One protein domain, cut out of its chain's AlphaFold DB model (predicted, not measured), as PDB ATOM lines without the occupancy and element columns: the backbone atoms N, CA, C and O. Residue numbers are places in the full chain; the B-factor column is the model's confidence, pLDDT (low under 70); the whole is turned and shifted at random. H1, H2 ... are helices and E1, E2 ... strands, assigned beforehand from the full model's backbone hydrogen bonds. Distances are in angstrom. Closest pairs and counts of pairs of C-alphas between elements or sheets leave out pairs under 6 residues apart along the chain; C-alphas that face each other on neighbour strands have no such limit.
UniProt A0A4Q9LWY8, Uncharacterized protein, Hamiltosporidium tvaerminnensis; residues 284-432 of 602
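What this domain is: This is residues 284 to 432 of the 602 residues of an uncharacterized protein of Hamiltosporidium tvaerminnensis (UniProt A0A4Q9LWY8). With little regular structure, the printed part winds in stacked turns, a short solenoid with the parallel sheet E1 E3 E5 E6 E7 as one wall and H2, H3, H4 across from it. The 149 residues, mixed in class with 57 in named elements, run H1 E1 E2 H2 E3 E4 E5 H3 E6 H4 E7. It is compact, radius of gyration of the C-alphas 15.0 A, spanning 39 by 31 by 31 A.

Where its parts are: E1 is 295 to 299, from (108.662, 108.307, 132.913); E3 346 to 350; E5 373 to 377, 13.4 A; E6 397 to 401; E7 424 to 426, ending at (121.737, 112.626, 145.907). E2 is 328 to 330, E4 352 to 354; H1 286 to 292, H2 332 to 339, H3 383 to 391, 14.6 A, H4 412 to 415.

How they stand to each other: In the sheet, N 375 and O 347 of E5 and E3 are within hydrogen-bond range, 2.9 A. H2 only grazes it with residues 335 to 339; H1, H3 and H4 are not on it. E5, H3, E6 and E6, H4, E7 are strand-helix-strand units, parallel neighbours joined through a helix, with right-handed crossovers. E2 and E4 are parallel, N 353 to O 328 2.7 A. Every O i to N i+4 pair is within range in H2, 3 of 5 in H3, 1 of 3 in H1, beside 1 of 4 O i to N i+3 pairs; H4 is too short.

The domain as a whole: The printed part has no cut. Links E1 to E2 and E4 to E5 are long. Fifty residues have pLDDT under 70, among them 299 to 331.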
ATOM      1  N   THR A 284      88.518 105.564 137.158       36.94
ATOM      2  CA  THR A 284      89.197 104.273 137.353       36.94
ATOM      3  C   THR A 284      89.964 103.792 136.111       36.94
ATOM      4  O   THR A 284      90.775 102.873 136.221       36.94
ATOM      5  N   ASN A 285      89.779 104.435 134.950       41.00
ATOM      6  CA  ASN A 285      90.496 104.162 133.703       41.00
ATOM      7  C   ASN A 285      91.764 105.006 133.469       41.00
ATOM      8  O   ASN A 285      92.402 104.863 132.426       41.00
ATOM      9  N   ILE A 286      92.198 105.867 134.395       42.25
ATOM     10  CA  ILE A 286      93.486 106.574 134.229       42.25
ATOM     11  C   ILE A 286      94.670 105.601 134.223       42.25
ATOM     12  O   ILE A 286      95.594 105.752 133.423       42.25
ATOM     13  N   TYR A 287      94.606 104.540 135.028       44.09
ATOM     14  CA  TYR A 287      95.649 103.516 135.078       44.09
ATOM     15  C   TYR A 287      95.815 102.763 133.756       44.09
ATOM     16  O   TYR A 287      96.931 102.362 133.444       44.09
ATOM     17  N   SER A 288      94.752 102.623 132.950       44.00
ATOM     18  CA  SER A 288      94.846 102.006 131.621       44.00
ATOM     19  C   SER A 288      95.407 102.953 130.553       44.00
ATOM     20  O   SER A 288      95.988 102.494 129.571       44.00
ATOM     21  N   LYS A 289      95.323 104.272 130.768       44.06
ATOM     22  CA  LYS A 289      95.899 105.296 129.878       44.06
ATOM     23  C   LYS A 289      97.362 105.636 130.191       44.06
ATOM     24  O   LYS A 289      98.083 106.024 129.284       44.06
ATOM     25  N   ILE A 290      97.827 105.423 131.426       49.88
ATOM     26  CA  ILE A 290      99.247 105.581 131.821       49.88
ATOM     27  C   ILE A 290     100.143 104.458 131.242       49.88
ATOM     28  O   ILE A 290     101.368 104.565 131.266       49.88
ATOM     29  N   ILE A 291      99.559 103.395 130.671       48.91
ATOM     30  CA  ILE A 291     100.246 102.152 130.258       48.91
ATOM     31  C   ILE A 291     101.413 102.359 129.266       48.91
ATOM     32  O   ILE A 291     102.264 101.468 129.161       48.91
ATOM     33  N   SER A 292     101.500 103.496 128.569       54.50
ATOM     34  CA  SER A 292     102.576 103.792 127.610       54.50
ATOM     35  C   SER A 292     103.755 104.604 128.159       54.50
ATOM     36  O   SER A 292     104.739 104.749 127.440       54.50
ATOM     37  N   LEU A 293     103.699 105.133 129.388       65.25
ATOM     38  CA  LEU A 293     104.731 106.047 129.895       65.25
ATOM     39  C   LEU A 293     105.799 105.309 130.719       65.25
ATOM     40  O   LEU A 293     105.495 104.650 131.715       65.25
ATOM     41  N   ASP A 294     107.069 105.454 130.331       75.50
ATOM     42  CA  ASP A 294     108.231 104.952 131.084       75.50
ATOM     43  C   ASP A 294     108.685 105.922 132.194       75.50
ATOM     44  O   ASP A 294     109.354 105.531 133.161       75.50
ATOM     45  N   THR A 295     108.272 107.185 132.072       75.25
ATOM     46  CA  THR A 295     108.662 108.307 132.913       75.25
ATOM     47  C   THR A 295     107.431 109.067 133.369       75.25
ATOM     48  O   THR A 295     106.614 109.497 132.561       75.25
ATOM     49  N   ILE A 296     107.342 109.306 134.674       77.75
ATOM     50  CA  ILE A 296     106.318 110.161 135.265       77.75
ATOM     51  C   ILE A 296     107.005 111.289 136.026       77.75
ATOM     52  O   ILE A 296     107.788 111.062 136.953       77.75
ATOM     53  N   MET A 297     106.693 112.529 135.650       72.00
ATOM     54  CA  MET A 297     107.053 113.703 136.433       72.00
ATOM     55  C   MET A 297     105.796 114.338 137.004       72.00
ATOM     56  O   MET A 297     104.925 114.795 136.274       72.00
ATOM     57  N   ILE A 298     105.745 114.401 138.328       72.38
ATOM     58  CA  ILE A 298     104.686 115.069 139.062       72.38
ATOM     59  C   ILE A 298     105.266 116.367 139.613       72.38
ATOM     60  O   ILE A 298     106.103 116.371 140.521       72.38
ATOM     61  N   LYS A 299     104.809 117.481 139.043       54.38
ATOM     62  CA  LYS A 299     105.081 118.829 139.538       54.38
ATOM     63  C   LYS A 299     103.752 119.518 139.827       54.38
ATOM     64  O   LYS A 299     102.971 119.716 138.904       54.38
ATOM     65  N   TYR A 300     103.585 119.968 141.073       55.81
ATOM     66  CA  TYR A 300     102.596 120.968 141.493       55.81
ATOM     67  C   TYR A 300     101.103 120.547 141.497       55.81
ATOM     68  O   TYR A 300     100.636 119.743 140.699       55.81
ATOM     69  N   TRP A 301     100.351 121.088 142.469       43.69
ATOM     70  CA  TRP A 301      98.900 120.938 142.647       43.69
ATOM     71  C   TRP A 301      98.331 122.309 142.978       43.69
ATOM     72  O   TRP A 301      98.794 122.976 143.907       43.69
ATOM     73  N   ASN A 302      97.317 122.725 142.225       40.25
ATOM     74  CA  ASN A 302      96.625 123.980 142.464       40.25
ATOM     75  C   ASN A 302      95.337 123.718 143.265       40.25
ATOM     76  O   ASN A 302      94.375 123.224 142.680       40.25
ATOM     77  N   PRO A 303      95.240 124.085 144.554       37.69
ATOM     78  CA  PRO A 303      94.004 123.996 145.333       37.69
ATOM     79  C   PRO A 303      92.776 124.706 144.733       37.69
ATOM     80  O   PRO A 303      91.665 124.380 145.147       37.69
ATOM     81  N   ARG A 304      92.916 125.640 143.766       40.66
ATOM     82  CA  ARG A 304      91.753 126.196 143.033       40.66
ATOM     83  C   ARG A 304      91.084 125.182 142.107       40.66
ATOM     84  O   ARG A 304      89.919 125.355 141.775       40.66
ATOM     85  N   TYR A 305      91.790 124.125 141.721       42.09
ATOM     86  CA  TYR A 305      91.259 123.047 140.905       42.09
ATOM     87  C   TYR A 305      91.413 121.749 141.694       42.09
ATOM     88  O   TYR A 305      92.441 121.076 141.643       42.09
ATOM     89  N   LYS A 306      90.388 121.410 142.487       37.88
ATOM     90  CA  LYS A 306      90.289 120.072 143.083       37.88
ATOM     91  C   LYS A 306      90.448 119.035 141.952       37.88
ATOM     92  O   LYS A 306      89.839 119.212 140.904       37.88
ATOM     93  N   SER A 307      91.287 118.024 142.213       34.69
ATOM     94  CA  SER A 307      91.479 116.755 141.474       34.69
ATOM     95  C   SER A 307      92.226 116.711 140.125       34.69
ATOM     96  O   SER A 307      91.902 115.865 139.298       34.69
ATOM     97  N   PHE A 308      93.313 117.472 139.933       37.62
ATOM     98  CA  PHE A 308      94.195 117.259 138.769       37.62
ATOM     99  C   PHE A 308      95.646 116.966 139.184       37.62
ATOM    100  O   PHE A 308      96.344 117.840 139.700       37.62
ATOM    101  N   ILE A 309      96.097 115.723 138.970       42.75
ATOM    102  CA  ILE A 309      97.522 115.407 138.807       42.75
ATOM    103  C   ILE A 309      97.800 115.651 137.335       42.75
ATOM    104  O   ILE A 309      97.251 114.956 136.480       42.75
ATOM    105  N   ASN A 310      98.668 116.607 137.035       41.03
ATOM    106  CA  ASN A 310      99.203 116.681 135.691       41.03
ATOM    107  C   ASN A 310     100.271 115.587 135.553       41.03
ATOM    108  O   ASN A 310     101.407 115.747 136.003       41.03
ATOM    109  N   ILE A 311      99.869 114.447 134.999       47.41
ATOM    110  CA  ILE A 311     100.792 113.438 134.485       47.41
ATOM    111  C   ILE A 311     101.161 113.932 133.100       47.41
ATOM    112  O   ILE A 311     100.345 113.845 132.187       47.41
ATOM    113  N   PHE A 312     102.350 114.495 132.958       46.47
ATOM    114  CA  PHE A 312     102.851 114.806 131.631       46.47
ATOM    115  C   PHE A 312     103.873 113.758 131.216       46.47
ATOM    116  O   PHE A 312     104.642 113.256 132.047       46.47
ATOM    117  N   ASP A 313     103.924 113.508 129.913       46.81
ATOM    118  CA  ASP A 313     105.118 112.965 129.293       46.81
ATOM    119  C   ASP A 313     106.291 113.926 129.568       46.81
ATOM    120  O   ASP A 313     106.155 115.154 129.518       46.81
ATOM    121  N   TYR A 314     107.460 113.373 129.891       39.53
ATOM    122  CA  TYR A 314     108.671 114.149 130.138       39.53
ATOM    123  C   TYR A 314     109.025 115.063 128.951       39.53
ATOM    124  O   TYR A 314     109.603 116.130 129.171       39.53
ATOM    125  N   GLN A 315     108.650 114.679 127.723       43.81
ATOM    126  CA  GLN A 315     108.889 115.481 126.520       43.81
ATOM    127  C   GLN A 315     108.045 116.770 126.458       43.81
ATOM    128  O   GLN A 315     108.529 117.777 125.946       43.81
ATOM    129  N   GLU A 316     106.841 116.809 127.040       40.44
ATOM    130  CA  GLU A 316     105.947 117.981 126.953       40.44
ATOM    131  C   GLU A 316     106.311 119.118 127.932       40.44
ATOM    132  O   GLU A 316     105.947 120.275 127.715       40.44
ATOM    133  N   ILE A 317     107.062 118.839 129.007       43.94
ATOM    134  CA  ILE A 317     107.281 119.814 130.096       43.94
ATOM    135  C   ILE A 317     108.425 120.812 129.820       43.94
ATOM    136  O   ILE A 317     108.486 121.853 130.479       43.94
ATOM    137  N   GLN A 318     109.325 120.575 128.856       37.91
ATOM    138  CA  GLN A 318     110.482 121.473 128.658       37.91
ATOM    139  C   GLN A 318     110.107 122.931 128.310       37.91
ATOM    140  O   GLN A 318     110.932 123.822 128.488       37.91
ATOM    141  N   ASN A 319     108.851 123.198 127.928       36.34
ATOM    142  CA  ASN A 319     108.382 124.514 127.486       36.34
ATOM    143  C   ASN A 319     107.607 125.341 128.534       36.34
ATOM    144  O   ASN A 319     107.188 126.458 128.233       36.34
ATOM    145  N   LEU A 320     107.404 124.852 129.762       33.78
ATOM    146  CA  LEU A 320     106.588 125.546 130.771       33.78
ATOM    147  C   LEU A 320     107.445 126.126 131.907       33.78
ATOM    148  O   LEU A 320     107.601 125.533 132.974       33.78
ATOM    149  N   ASN A 321     107.974 127.329 131.679       29.86
ATOM    150  CA  ASN A 321     108.580 128.181 132.704       29.86
ATOM    151  C   ASN A 321     107.554 129.214 133.169       29.86
ATOM    152  O   ASN A 321     107.440 130.237 132.518       29.86
ATOM    153  N   VAL A 322     106.814 128.955 134.250       31.66
ATOM    154  CA  VAL A 322     106.203 129.923 135.197       31.66
ATOM    155  C   VAL A 322     105.423 129.087 136.233       31.66
ATOM    156  O   VAL A 322     104.941 128.014 135.901       31.66
ATOM    157  N   PHE A 323     105.321 129.579 137.476       34.38
ATOM    158  CA  PHE A 323     104.417 129.199 138.589       34.38
ATOM    159  C   PHE A 323     105.122 128.746 139.883       34.38
ATOM    160  O   PHE A 323     105.874 127.776 139.932       34.38
ATOM    161  N   ARG A 324     104.857 129.503 140.961       35.19
ATOM    162  CA  ARG A 324     105.385 129.313 142.322       35.19
ATOM    163  C   ARG A 324     104.393 128.556 143.227       35.19
ATOM    164  O   ARG A 324     103.222 128.912 143.305       35.19
ATOM    165  N   SER A 325     104.938 127.553 143.923       34.62
ATOM    166  CA  SER A 325     104.595 126.932 145.223       34.62
ATOM    167  C   SER A 325     103.130 126.862 145.705       34.62
ATOM    168  O   SER A 325     102.669 127.748 146.426       34.62
ATOM    169  N   GLN A 326     102.464 125.724 145.464       42.31
ATOM    170  CA  GLN A 326     101.368 125.180 146.286       42.31
ATOM    171  C   GLN A 326     101.528 123.644 146.381       42.31
ATOM    172  O   GLN A 326     101.944 123.003 145.417       42.31
ATOM    173  N   LEU A 327     101.296 123.090 147.578       48.03
ATOM    174  CA  LEU A 327     101.611 121.708 147.982       48.03
ATOM    175  C   LEU A 327     100.690 120.672 147.326       48.03
ATOM    176  O   LEU A 327      99.491 120.708 147.580       48.03
ATOM    177  N   CYS A 328     101.225 119.687 146.596       54.62
ATOM    178  CA  CYS A 328     100.439 118.510 146.196       54.62
ATOM    179  C   CYS A 328     100.200 117.592 147.379       54.62
ATOM    180  O   CYS A 328     101.162 117.105 147.964       54.62
ATOM    181  N   VAL A 329      98.947 117.290 147.699       58.75
ATOM    182  CA  VAL A 329      98.627 116.254 148.681       58.75
ATOM    183  C   VAL A 329      98.271 114.984 147.928       58.75
ATOM    184  O   VAL A 329      97.240 114.932 147.266       58.75
ATOM    185  N   PHE A 330      99.125 113.974 148.032       63.31
ATOM    186  CA  PHE A 330      98.853 112.654 147.477       63.31
ATOM    187  C   PHE A 330      98.358 111.717 148.566       63.31
ATOM    188  O   PHE A 330      98.903 111.697 149.680       63.31
ATOM    189  N   LEU A 331      97.367 110.892 148.222       69.94
ATOM    190  CA  LEU A 331      97.090 109.704 149.010       69.94
ATOM    191  C   LEU A 331      98.265 108.745 148.824       69.94
ATOM    192  O   LEU A 331      98.689 108.446 147.710       69.94
ATOM    193  N   TYR A 332      98.807 108.265 149.940       76.25
ATOM    194  CA  TYR A 332      99.935 107.335 149.952       76.25
ATOM    195  C   TYR A 332      99.705 106.133 149.028       76.25
ATOM    196  O   TYR A 332     100.613 105.710 148.328       76.25
ATOM    197  N   THR A 333      98.480 105.605 148.995       78.31
ATOM    198  CA  THR A 333      98.090 104.430 148.208       78.31
ATOM    199  C   THR A 333      98.297 104.616 146.705       78.31
ATOM    200  O   THR A 333      98.738 103.683 146.041       78.31
ATOM    201  N   GLU A 334      98.049 105.815 146.177       84.56
ATOM    202  CA  GLU A 334      98.224 106.141 144.754       84.56
ATOM    203  C   GLU A 334      99.705 106.195 144.374       84.56
ATOM    204  O   GLU A 334     100.128 105.645 143.365       84.56
ATOM    205  N   ILE A 335     100.540 106.805 145.214       85.56
ATOM    206  CA  ILE A 335     101.986 106.832 144.963       85.56
ATOM    207  C   ILE A 335     102.576 105.419 145.029       85.56
ATOM    208  O   ILE A 335     103.470 105.072 144.260       85.56
ATOM    209  N   ILE A 336     102.062 104.582 145.926       87.94
ATOM    210  CA  ILE A 336     102.541 103.210 146.082       87.94
ATOM    211  C   ILE A 336     102.145 102.357 144.875       87.94
ATOM    212  O   ILE A 336     102.953 101.539 144.442       87.94
ATOM    213  N   SER A 337     100.963 102.563 144.284       89.12
ATOM    214  CA  SER A 337     100.600 101.875 143.038       89.12
ATOM    215  C   SER A 337     101.517 102.282 141.877       89.12
ATOM    216  O   SER A 337     101.934 101.412 141.113       89.12
ATOM    217  N   LEU A 338     101.927 103.556 141.800       91.12
ATOM    218  CA  LEU A 338     102.924 104.017 140.825       91.12
ATOM    219  C   LEU A 338     104.290 103.356 141.041       91.12
ATOM    220  O   LEU A 338     104.901 102.878 140.089       91.12
ATOM    221  N   PHE A 339     104.757 103.276 142.288       93.31
ATOM    222  CA  PHE A 339     106.016 102.607 142.628       93.31
ATOM    223  C   PHE A 339     106.018 101.112 142.306       93.31
ATOM    224  O   PHE A 339     107.068 100.566 141.976       93.31
ATOM    225  N   LYS A 340     104.860 100.454 142.375       92.50
ATOM    226  CA  LYS A 340     104.692  99.035 142.040       92.50
ATOM    227  C   LYS A 340     104.537  98.768 140.544       92.50
ATOM    228  O   LYS A 340     104.520  97.608 140.139       92.50
ATOM    229  N   HIS A 341     104.375  99.802 139.724       92.69
ATOM    230  CA  HIS A 341     104.032  99.604 138.325       92.69
ATOM    231  C   HIS A 341     105.193  98.943 137.556       92.69
ATOM    232  O   HIS A 341     106.311  99.464 137.565       92.69
ATOM    233  N   PRO A 342     104.948  97.847 136.814       92.00
ATOM    234  CA  PRO A 342     106.009  97.051 136.187       92.00
ATOM    235  C   PRO A 342     106.662  97.723 134.971       92.00
ATOM    236  O   PRO A 342     107.619  97.193 134.418       92.00
ATOM    237  N   LYS A 343     106.139  98.867 134.513       92.44
ATOM    238  CA  LYS A 343     106.684  99.607 133.358       92.44
ATOM    239  C   LYS A 343     107.284 100.967 133.705       92.44
ATOM    240  O   LYS A 343     108.000 101.524 132.882       92.44
ATOM    241  N   ILE A 344     106.986 101.518 134.886       94.25
ATOM    242  CA  ILE A 344     107.467 102.860 135.230       94.25
ATOM    243  C   ILE A 344     108.906 102.736 135.718       94.25
ATOM    244  O   ILE A 344     109.168 102.156 136.770       94.25
ATOM    245  N   LYS A 345     109.835 103.312 134.956       96.50
ATOM    246  CA  LYS A 345     111.271 103.282 135.254       96.50
ATOM    247  C   LYS A 345     111.756 104.534 135.958       96.50
ATOM    248  O   LYS A 345     112.780 104.495 136.638       96.50
ATOM    249  N   LYS A 346     111.048 105.652 135.808       96.81
ATOM    250  CA  LYS A 346     111.480 106.938 136.350       96.81
ATOM    251  C   LYS A 346     110.321 107.705 136.959       96.81
ATOM    252  O   LYS A 346     109.328 107.978 136.294       96.81
ATOM    253  N   ILE A 347     110.497 108.111 138.212       94.56
ATOM    254  CA  ILE A 347     109.549 108.951 138.938       94.56
ATOM    255  C   ILE A 347     110.273 110.179 139.487       94.56
ATOM    256  O   ILE A 347     111.320 110.070 140.131       94.56
ATOM    257  N   ILE A 348     109.701 111.357 139.235       93.88
ATOM    258  CA  ILE A 348     110.145 112.634 139.802       93.88
ATOM    259  C   ILE A 348     108.981 113.245 140.586       93.88
ATOM    260  O   ILE A 348     107.939 113.543 140.003       93.88
ATOM    261  N   LEU A 349     109.173 113.444 141.889       91.25
ATOM    262  CA  LEU A 349     108.188 114.003 142.818       91.25
ATOM    263  C   LEU A 349     108.752 115.271 143.457       91.25
ATOM    264  O   LEU A 349     109.589 115.188 144.354       91.25
ATOM    265  N   ASN A 350     108.279 116.442 143.042       89.06
ATOM    266  CA  ASN A 350     108.747 117.709 143.607       89.06
ATOM    267  C   ASN A 350     107.618 118.423 144.351       89.06
ATOM    268  O   ASN A 350     106.488 118.484 143.868       89.06
ATOM    269  N   ASP A 351     107.935 118.957 145.531       86.00
ATOM    270  CA  ASP A 351     107.041 119.759 146.376       86.00
ATOM    271  C   ASP A 351     105.718 119.059 146.727       86.00
ATOM    272  O   ASP A 351     104.661 119.678 146.889       86.00
ATOM    273  N   CYS A 352     105.783 117.736 146.871       82.69
ATOM    274  CA  CYS A 352     104.651 116.919 147.288       82.69
ATOM    275  C   CYS A 352     104.570 116.836 148.821       82.69
ATOM    276  O   CYS A 352     105.541 117.024 149.544       82.69
ATOM    277  N   THR A 353     103.397 116.557 149.363       80.19
ATOM    278  CA  THR A 353     103.210 116.106 150.739       80.19
ATOM    279  C   THR A 353     102.478 114.796 150.686       80.19
ATOM    280  O   THR A 353     101.341 114.692 150.227       80.19
ATOM    281  N   ILE A 354     103.187 113.780 151.139       76.12
ATOM    282  CA  ILE A 354     102.724 112.412 151.081       76.12
ATOM    283  C   ILE A 354     102.171 112.098 152.461       76.12
ATOM    284  O   ILE A 354     102.916 111.970 153.434       76.12
ATOM    285  N   LEU A 355     100.842 112.056 152.560       71.25
ATOM    286  CA  LEU A 355     100.181 111.775 153.829       71.25
ATOM    287  C   LEU A 355     100.550 110.364 154.287       71.25
ATOM    288  O   LEU A 355     100.636 109.441 153.481       71.25
ATOM    289  N   LYS A 356     100.779 110.184 155.591       72.62
ATOM    290  CA  LYS A 356     101.066 108.861 156.159       72.62
ATOM    291  C   LYS A 356      99.889 107.924 155.865       72.62
ATOM    292  O   LYS A 356      98.768 108.232 156.265       72.62
ATOM    293  N   SER A 357     100.144 106.777 155.234       68.38
ATOM    294  CA  SER A 357      99.155 105.695 155.245       68.38
ATOM    295  C   SER A 357      99.159 104.962 156.578       68.38
ATOM    296  O   SER A 357     100.194 104.851 157.237       68.38
ATOM    297  N   LYS A 358      97.991 104.430 156.942       75.00
ATOM    298  CA  LYS A 358      97.848 103.392 157.969       75.00
ATOM    299  C   LYS A 358      98.152 101.990 157.421       75.00
ATOM    300  O   LYS A 358      98.267 101.053 158.209       75.00
ATOM    301  N   ASP A 359      98.273 101.844 156.104       74.31
ATOM    302  CA  ASP A 359      98.489 100.557 155.453       74.31
ATOM    303  C   ASP A 359      99.869  99.994 155.785       74.31
ATOM    304  O   ASP A 359     100.890 100.687 155.746       74.31
ATOM    305  N   LYS A 360      99.893  98.694 156.079       83.31
ATOM    306  CA  LYS A 360     101.109  97.927 156.353       83.31
ATOM    307  C   LYS A 360     101.818  97.578 155.044       83.31
ATOM    308  O   LYS A 360     101.845  96.417 154.653       83.31
ATOM    309  N   ILE A 361     102.367  98.581 154.369       86.38
ATOM    310  CA  ILE A 361     103.219  98.357 153.198       86.38
ATOM    311  C   ILE A 361     104.580  97.860 153.673       86.38
ATOM    312  O   ILE A 361     105.167  98.447 154.592       86.38
ATOM    313  N   LYS A 362     105.044  96.769 153.067       91.69
ATOM    314  CA  LYS A 362     106.302  96.098 153.393       91.69
ATOM    315  C   LYS A 362     107.333  96.302 152.286       91.69
ATOM    316  O   LYS A 362     107.050  96.908 151.264       91.69
ATOM    317  N   THR A 363     108.558  95.848 152.499       89.00
ATOM    318  CA  THR A 363     109.646  95.952 151.517       89.00
ATOM    319  C   THR A 363     109.421  95.062 150.299       89.00
ATOM    320  O   THR A 363     109.685  95.494 149.180       89.00
ATOM    321  N   GLU A 364     108.855  93.870 150.503       93.12
ATOM    322  CA  GLU A 364     108.641  92.859 149.453       93.12
ATOM    323  C   GLU A 364     107.652  93.349 148.383       93.12
ATOM    324  O   GLU A 364     107.680  92.937 147.227       93.12
ATOM    325  N   ASP A 365     106.805  94.310 148.755       91.75
ATOM    326  CA  ASP A 365     105.848  94.970 147.874       91.75
ATOM    327  C   ASP A 365     106.494  95.664 146.661       91.75
ATOM    328  O   ASP A 365     105.792  95.925 145.684       91.75
ATOM    329  N   PHE A 366     107.792  95.985 146.713       94.00
ATOM    330  CA  PHE A 366     108.506  96.716 145.657       94.00
ATOM    331  C   PHE A 366     109.501  95.860 144.872       94.00
ATOM    332  O   PHE A 366     110.111  96.375 143.937       94.00
ATOM    333  N   GLU A 367     109.642  94.569 145.186       93.88
ATOM    334  CA  GLU A 367     110.629  93.693 144.533       93.88
ATOM    335  C   GLU A 367     110.385  93.556 143.023       93.88
ATOM    336  O   GLU A 367     111.327  93.486 142.243       93.88
ATOM    337  N   ASN A 368     109.123  93.614 142.591       93.00
ATOM    338  CA  ASN A 368     108.750  93.577 141.171       93.00
ATOM    339  C   ASN A 368     108.734  94.964 140.499       93.00
ATOM    340  O   ASN A 368     108.284  95.098 139.361       93.00
ATOM    341  N   SER A 369     109.177  96.016 141.194       95.19
ATOM    342  CA  SER A 369     109.211  97.369 140.640       95.19
ATOM    343  C   SER A 369     110.255  97.481 139.529       95.19
ATOM    344  O   SER A 369     111.424  97.134 139.712       95.19
ATOM    345  N   ALA A 370     109.859  98.049 138.387       96.31
ATOM    346  CA  ALA A 370     110.784  98.413 137.313       96.31
ATOM    347  C   ALA A 370     111.479  99.766 137.548       96.31
ATOM    348  O   ALA A 370     112.190 100.247 136.668       96.31
ATOM    349  N   LEU A 371     111.272 100.398 138.709       97.38
ATOM    350  CA  LEU A 371     111.764 101.740 138.994       97.38
ATOM    351  C   LEU A 371     113.297 101.768 139.074       97.38
ATOM    352  O   LEU A 371     113.901 101.259 140.016       97.38
ATOM    353  N   GLU A 372     113.924 102.428 138.102       97.69
ATOM    354  CA  GLU A 372     115.372 102.630 138.014       97.69
ATOM    355  C   GLU A 372     115.796 103.999 138.574       97.69
ATOM    356  O   GLU A 372     116.916 104.159 139.062       97.69
ATOM    357  N   THR A 373     114.919 105.008 138.522       97.69
ATOM    358  CA  THR A 373     115.194 106.369 139.003       97.69
ATOM    359  C   THR A 373     114.054 106.912 139.852       97.69
ATOM    360  O   THR A 373     112.932 107.068 139.375       97.69
ATOM    361  N   LEU A 374     114.374 107.322 141.077       96.44
ATOM    362  CA  LEU A 374     113.468 108.043 141.960       96.44
ATOM    363  C   LEU A 374     114.110 109.367 142.367       96.44
ATOM    364  O   LEU A 374     115.114 109.386 143.077       96.44
ATOM    365  N   LYS A 375     113.530 110.487 141.931       95.62
ATOM    366  CA  LYS A 375     113.937 111.817 142.392       95.62
ATOM    367  C   LYS A 375     112.825 112.455 143.184       95.62
ATOM    368  O   LYS A 375     111.677 112.475 142.753       95.62
ATOM    369  N   THR A 376     113.179 112.970 144.344       92.75
ATOM    370  CA  THR A 376     112.228 113.550 145.270       92.75
ATOM    371  C   THR A 376     112.808 114.848 145.788       92.75
ATOM    372  O   THR A 376     113.986 114.903 146.140       92.75
ATOM    373  N   GLN A 377     111.994 115.894 145.799       91.75
ATOM    374  CA  GLN A 377     112.360 117.186 146.352       91.75
ATOM    375  C   GLN A 377     111.235 117.662 147.259       91.75
ATOM    376  O   GLN A 377     110.092 117.760 146.817       91.75
ATOM    377  N   ASN A 378     111.541 117.965 148.523       87.94
ATOM    378  CA  ASN A 378     110.577 118.566 149.459       87.94
ATOM    379  C   ASN A 378     109.263 117.759 149.635       87.94
ATOM    380  O   ASN A 378     108.200 118.324 149.897       87.94
ATOM    381  N   THR A 379     109.331 116.432 149.502       82.38
ATOM    382  CA  THR A 379     108.173 115.517 149.415       82.38
ATOM    383  C   THR A 379     107.537 115.134 150.755       82.38
ATOM    384  O   THR A 379     106.469 114.515 150.793       82.38
ATOM    385  N   GLY A 380     108.196 115.457 151.873       80.44
ATOM    386  CA  GLY A 380     107.715 115.123 153.214       80.44
ATOM    387  C   GLY A 380     107.507 113.621 153.451       80.44
ATOM    388  O   GLY A 380     106.662 113.265 154.271       80.44
ATOM    389  N   PHE A 381     108.221 112.738 152.733       82.56
ATOM    390  CA  PHE A 381     108.153 111.295 152.999       82.56
ATOM    391  C   PHE A 381     108.383 110.984 154.486       82.56
ATOM    392  O   PHE A 381     109.128 111.646 155.207       82.56
ATOM    393  N   SER A 382     107.727 109.932 154.961       82.81
ATOM    394  CA  SER A 382     107.917 109.457 156.324       82.81
ATOM    395  C   SER A 382     109.166 108.575 156.435       82.81
ATOM    396  O   SER A 382     109.601 107.961 155.461       82.81
ATOM    397  N   LYS A 383     109.678 108.404 157.659       82.44
ATOM    398  CA  LYS A 383     110.684 107.377 157.995       82.44
ATOM    399  C   LYS A 383     110.305 105.982 157.512       82.44
ATOM    400  O   LYS A 383     111.176 105.206 157.133       82.44
ATOM    401  N   HIS A 384     109.006 105.677 157.503       84.31
ATOM    402  CA  HIS A 384     108.505 104.407 156.987       84.31
ATOM    403  C   HIS A 384     108.855 104.230 155.512       84.31
ATOM    404  O   HIS A 384     109.429 103.210 155.160       84.31
ATOM    405  N   PHE A 385     108.606 105.242 154.673       86.81
ATOM    406  CA  PHE A 385     108.906 105.163 153.240       86.81
ATOM    407  C   PHE A 385     110.380 104.868 152.963       86.81
ATOM    408  O   PHE A 385     110.708 104.063 152.101       86.81
ATOM    409  N   ILE A 386     111.275 105.471 153.735       86.19
ATOM    410  CA  ILE A 386     112.706 105.273 153.543       86.19
ATOM    411  C   ILE A 386     113.117 103.818 153.801       86.19
ATOM    412  O   ILE A 386     113.948 103.275 153.078       86.19
ATOM    413  N   ARG A 387     112.505 103.148 154.783       87.19
ATOM    414  CA  ARG A 387     112.755 101.717 155.030       87.19
ATOM    415  C   ARG A 387     112.335 100.851 153.837       87.19
ATOM    416  O   ARG A 387     112.981  99.842 153.558       87.19
ATOM    417  N   LEU A 388     111.312 101.285 153.102       90.75
ATOM    418  CA  LEU A 388     110.833 100.617 151.891       90.75
ATOM    419  C   LEU A 388     111.800 100.750 150.707       90.75
ATOM    420  O   LEU A 388     111.710  99.948 149.783       90.75
ATOM    421  N   LEU A 389     112.753 101.695 150.736       91.62
ATOM    422  CA  LEU A 389     113.703 101.900 149.635       91.62
ATOM    423  C   LEU A 389     114.510 100.639 149.298       91.62
ATOM    424  O   LEU A 389     114.852 100.429 148.141       91.62
ATOM    425  N   SER A 390     114.765  99.782 150.288       91.56
ATOM    426  CA  SER A 390     115.454  98.502 150.087       91.56
ATOM    427  C   SER A 390     114.721  97.510 149.184       91.56
ATOM    428  O   SER A 390     115.375  96.644 148.611       91.56
ATOM    429  N   GLY A 391     113.401  97.646 149.031       93.56
ATOM    430  CA  GLY A 391     112.606  96.790 148.152       93.56
ATOM    431  C   GLY A 391     112.773  97.114 146.665       93.56
ATOM    432  O   GLY A 391     112.466  96.275 145.828       93.56
ATOM    433  N   PHE A 392     113.288  98.297 146.308       95.31
ATOM    434  CA  PHE A 392     113.474  98.689 144.907       95.31
ATOM    435  C   PHE A 392     114.768  98.107 144.334       95.31
ATOM    436  O   PHE A 392     115.773  98.804 144.173       95.31
ATOM    437  N   ILE A 393     114.743  96.816 144.011       94.94
ATOM    438  CA  ILE A 393     115.924  96.055 143.579       94.94
ATOM    439  C   ILE A 393     116.552  96.547 142.267       94.94
ATOM    440  O   ILE A 393     117.705  96.227 142.009       94.94
ATOM    441  N   ASN A 394     115.817  97.318 141.459       96.38
ATOM    442  CA  ASN A 394     116.279  97.867 140.179       96.38
ATOM    443  C   ASN A 394     116.727  99.335 140.267       96.38
ATOM    444  O   ASN A 394     117.152  99.911 139.264       96.38
ATOM    445  N   LEU A 395     116.640  99.963 141.445       96.81
ATOM    446  CA  LEU A 395     116.891 101.392 141.603       96.81
ATOM    447  C   LEU A 395     118.382 101.708 141.435       96.81
ATOM    448  O   LEU A 395     119.221 101.261 142.218       96.81
ATOM    449  N   LYS A 396     118.708 102.509 140.421       97.31
ATOM    450  CA  LYS A 396     120.068 102.955 140.083       97.31
ATOM    451  C   LYS A 396     120.334 104.383 140.539       97.31
ATOM    452  O   LYS A 396     121.458 104.710 140.915       97.31
ATOM    453  N   THR A 397     119.310 105.234 140.536       97.62
ATOM    454  CA  THR A 397     119.423 106.642 140.926       97.62
ATOM    455  C   THR A 397     118.374 106.998 141.966       97.62
ATOM    456  O   THR A 397     117.176 106.870 141.723       97.62
ATOM    457  N   LEU A 398     118.832 107.521 143.100       96.06
ATOM    458  CA  LEU A 398     117.985 108.015 144.174       96.06
ATOM    459  C   LEU A 398     118.371 109.454 144.512       96.06
ATOM    460  O   LEU A 398     119.526 109.731 144.818       96.06
ATOM    461  N   SER A 399     117.397 110.361 144.488       95.75
ATOM    462  CA  SER A 399     117.546 111.730 144.981       95.75
ATOM    463  C   SER A 399     116.495 112.017 146.053       95.75
ATOM    464  O   SER A 399     115.293 111.882 145.811       95.75
ATOM    465  N   LEU A 400     116.955 112.390 147.244       93.06
ATOM    466  CA  LEU A 400     116.154 112.786 148.404       93.06
ATOM    467  C   LEU A 400     116.464 114.244 148.775       93.06
ATOM    468  O   LEU A 400     116.827 114.541 149.910       93.06
ATOM    469  N   ASP A 401     116.372 115.161 147.812       92.75
ATOM    470  CA  ASP A 401     116.679 116.581 148.008       92.75
ATOM    471  C   ASP A 401     115.712 117.228 149.014       92.75
ATOM    472  O   ASP A 401     114.485 117.134 148.893       92.75
ATOM    473  N   SER A 402     116.265 117.943 149.999       88.44
ATOM    474  CA  SER A 402     115.475 118.720 150.967       88.44
ATOM    475  C   SER A 402     114.446 117.867 151.712       88.44
ATOM    476  O   SER A 402     113.358 118.327 152.063       88.44
ATOM    477  N   PHE A 403     114.786 116.603 151.932       82.75
ATOM    478  CA  PHE A 403     113.916 115.611 152.524       82.75
ATOM    479  C   PHE A 403     113.756 115.818 154.047       82.75
ATOM    480  O   PHE A 403     112.634 115.898 154.550       82.75
ATOM    481  N   ILE A 404     114.864 116.014 154.770       70.44
ATOM    482  CA  ILE A 404     114.920 116.116 156.242       70.44
ATOM    483  C   ILE A 404     114.644 117.526 156.766       70.44
ATOM    484  O   ILE A 404     114.340 117.684 157.942       70.44
ATOM    485  N   LYS A 405     114.628 118.564 155.916       65.25
ATOM    486  CA  LYS A 405     114.290 119.934 156.364       65.25
ATOM    487  C   LYS A 405     112.960 120.020 157.129       65.25
ATOM    488  O   LYS A 405     112.769 120.955 157.897       65.25
ATOM    489  N   LYS A 406     112.044 119.069 156.907       58.09
ATOM    490  CA  LYS A 406     110.736 118.983 157.573       58.09
ATOM    491  C   LYS A 406     110.649 117.928 158.679       58.09
ATOM    492  O   LYS A 406     109.664 117.933 159.411       58.09
ATOM    493  N   THR A 407     111.589 116.990 158.774       56.47
ATOM    494  CA  THR A 407     111.469 115.860 159.703       56.47
ATOM    495  C   THR A 407     112.292 116.121 160.954       56.47
ATOM    496  O   THR A 407     113.508 116.245 160.871       56.47
ATOM    497  N   GLU A 408     111.643 116.135 162.117       62.19
ATOM    498  CA  GLU A 408     112.306 116.259 163.427       62.19
ATOM    499  C   GLU A 408     113.220 115.059 163.756       62.19
ATOM    500  O   GLU A 408     114.056 115.144 164.650       62.19
ATOM    501  N   ASP A 409     113.093 113.934 163.036       67.81
ATOM    502  CA  ASP A 409     113.932 112.748 163.243       67.81
ATOM    503  C   ASP A 409     115.195 112.810 162.380       67.81
ATOM    504  O   ASP A 409     115.242 112.322 161.247       67.81
ATOM    505  N   ILE A 410     116.239 113.409 162.943       63.66
ATOM    506  CA  ILE A 410     117.521 113.607 162.269       63.66
ATOM    507  C   ILE A 410     118.298 112.280 162.089       63.66
ATOM    508  O   ILE A 410     119.217 112.164 161.277       63.66
ATOM    509  N   ASN A 411     117.873 111.214 162.773       70.56
ATOM    510  CA  ASN A 411     118.517 109.902 162.757       70.56
ATOM    511  C   ASN A 411     117.959 108.952 161.688       70.56
ATOM    512  O   ASN A 411     118.185 107.741 161.744       70.56
ATOM    513  N   ILE A 412     117.228 109.477 160.706       71.88
ATOM    514  CA  ILE A 412     116.506 108.662 159.728       71.88
ATOM    515  C   ILE A 412     117.432 107.782 158.880       71.88
ATOM    516  O   ILE A 412     117.025 106.697 158.468       71.88
ATOM    517  N   LEU A 413     118.684 108.216 158.671       75.38
ATOM    518  CA  LEU A 413     119.664 107.484 157.872       75.38
ATOM    519  C   LEU A 413     120.115 106.168 158.526       75.38
ATOM    520  O   LEU A 413     120.477 105.236 157.813       75.38
ATOM    521  N   LYS A 414     120.039 106.056 159.860       76.12
ATOM    522  CA  LYS A 414     120.577 104.912 160.626       76.12
ATOM    523  C   LYS A 414     119.926 103.572 160.276       76.12
ATOM    524  O   LYS A 414     120.554 102.533 160.451       76.12
ATOM    525  N   ASP A 415     118.685 103.611 159.800       75.31
ATOM    526  CA  ASP A 415     117.881 102.424 159.494       75.31
ATOM    527  C   ASP A 415     117.758 102.167 157.982       75.31
ATOM    528  O   ASP A 415     116.989 101.296 157.565       75.31
ATOM    529  N   ILE A 416     118.451 102.946 157.144       81.81
ATOM    530  CA  ILE A 416     118.276 102.850 155.696       81.81
ATOM    531  C   ILE A 416     119.125 101.725 155.146       81.81
ATOM    532  O   ILE A 416     120.353 101.746 155.200       81.81
ATOM    533  N   LYS A 417     118.438 100.780 154.517       87.25
ATOM    534  CA  LYS A 417     119.046  99.840 153.590       87.25
ATOM    535  C   LYS A 417     118.813 100.373 152.184       87.25
ATOM    536  O   LYS A 417     117.685 100.411 151.704       87.25
ATOM    537  N   PHE A 418     119.878 100.834 151.549       89.12
ATOM    538  CA  PHE A 418     119.823 101.269 150.159       89.12
ATOM    539  C   PHE A 418     119.952 100.058 149.216       89.12
ATOM    540  O   PHE A 418     120.635  99.091 149.569       89.12
ATOM    541  N   PRO A 419     119.335 100.099 148.022       91.31
ATOM    542  CA  PRO A 419     119.474  99.047 147.018       91.31
ATOM    543  C   PRO A 419     120.929  98.788 146.621       91.31
ATOM    544  O   PRO A 419     121.729  99.716 146.485       91.31
ATOM    545  N   LYS A 420     121.270  97.518 146.373       91.44
ATOM    546  CA  LYS A 420     122.615  97.114 145.921       91.44
ATOM    547  C   LYS A 420     122.954  97.647 144.524       91.44
ATOM    548  O   LYS A 420     124.122  97.843 144.201       91.44
ATOM    549  N   THR A 421     121.937  97.903 143.703       94.50
ATOM    550  CA  THR A 421     122.047  98.453 142.343       94.50
ATOM    551  C   THR A 421     122.292  99.957 142.297       94.50
ATOM    552  O   THR A 421     122.510 100.498 141.215       94.50
ATOM    553  N   LEU A 422     122.237 100.648 143.440       95.44
ATOM    554  CA  LEU A 422     122.297 102.101 143.475       95.44
ATOM    555  C   LEU A 422     123.677 102.605 143.032       95.44
ATOM    556  O   LEU A 422     124.678 102.345 143.697       95.44
ATOM    557  N   GLY A 423     123.706 103.345 141.921       96.44
ATOM    558  CA  GLY A 423     124.901 103.967 141.349       96.44
ATOM    559  C   GLY A 423     125.008 105.470 141.611       96.44
ATOM    560  O   GLY A 423     126.105 106.029 141.603       96.44
ATOM    561  N   THR A 424     123.884 106.137 141.886       97.38
ATOM    562  CA  THR A 424     123.836 107.571 142.196       97.38
ATOM    563  C   THR A 424     122.947 107.838 143.398       97.38
ATOM    564  O   THR A 424     121.768 107.477 143.393       97.38
ATOM    565  N   LEU A 425     123.502 108.533 144.388       95.38
ATOM    566  CA  LEU A 425     122.809 108.958 145.596       95.38
ATOM    567  C   LEU A 425     122.935 110.475 145.769       95.38
ATOM    568  O   LEU A 425     124.022 110.995 146.006       95.38
ATOM    569  N   ASP A 426     121.816 111.186 145.669       95.81
ATOM    570  CA  ASP A 426     121.737 112.626 145.907       95.81
ATOM    571  C   ASP A 426     120.937 112.911 147.179       95.81
ATOM    572  O   ASP A 426     119.740 112.648 147.266       95.81
ATOM    573  N   LEU A 427     121.623 113.443 148.177       93.50
ATOM    574  CA  LEU A 427     121.119 113.767 149.501       93.50
ATOM    575  C   LEU A 427     121.333 115.253 149.823       93.50
ATOM    576  O   LEU A 427     121.387 115.633 150.995       93.50
ATOM    577  N   LYS A 428     121.453 116.115 148.811       94.69
ATOM    578  CA  LYS A 428     121.684 117.546 149.025       94.69
ATOM    579  C   LYS A 428     120.555 118.233 149.803       94.69
ATOM    580  O   LYS A 428     119.411 117.773 149.823       94.69
ATOM    581  N   ASN A 429     120.867 119.385 150.397       93.44
ATOM    582  CA  ASN A 429     119.922 120.234 151.137       93.44
ATOM    583  C   ASN A 429     119.246 119.545 152.339       93.44
ATOM    584  O   ASN A 429     118.148 119.942 152.740       93.44
ATOM    585  N   ASN A 430     119.868 118.518 152.914       89.56
ATOM    586  CA  ASN A 430     119.361 117.816 154.089       89.56
ATOM    587  C   ASN A 430     120.143 118.193 155.342       89.56
ATOM    588  O   ASN A 430     121.360 118.334 155.308       89.56
ATOM    589  N   ASN A 431     119.447 118.290 156.469       86.00
ATOM    590  CA  ASN A 431     120.078 118.553 157.754       86.00
ATOM    591  C   ASN A 431     120.430 117.231 158.452       86.00
ATOM    592  O   ASN A 431     119.659 116.756 159.281       86.00
ATOM    593  N   PHE A 432     121.526 116.579 158.052       81.19
ATOM    594  CA  PHE A 432     121.980 115.337 158.687       81.19
ATOM    595  C   PHE A 432     122.850 115.640 159.904       81.19
ATOM    596  O   PHE A 432     123.978 116.072 159.742       81.19
TER     597      PHE A 432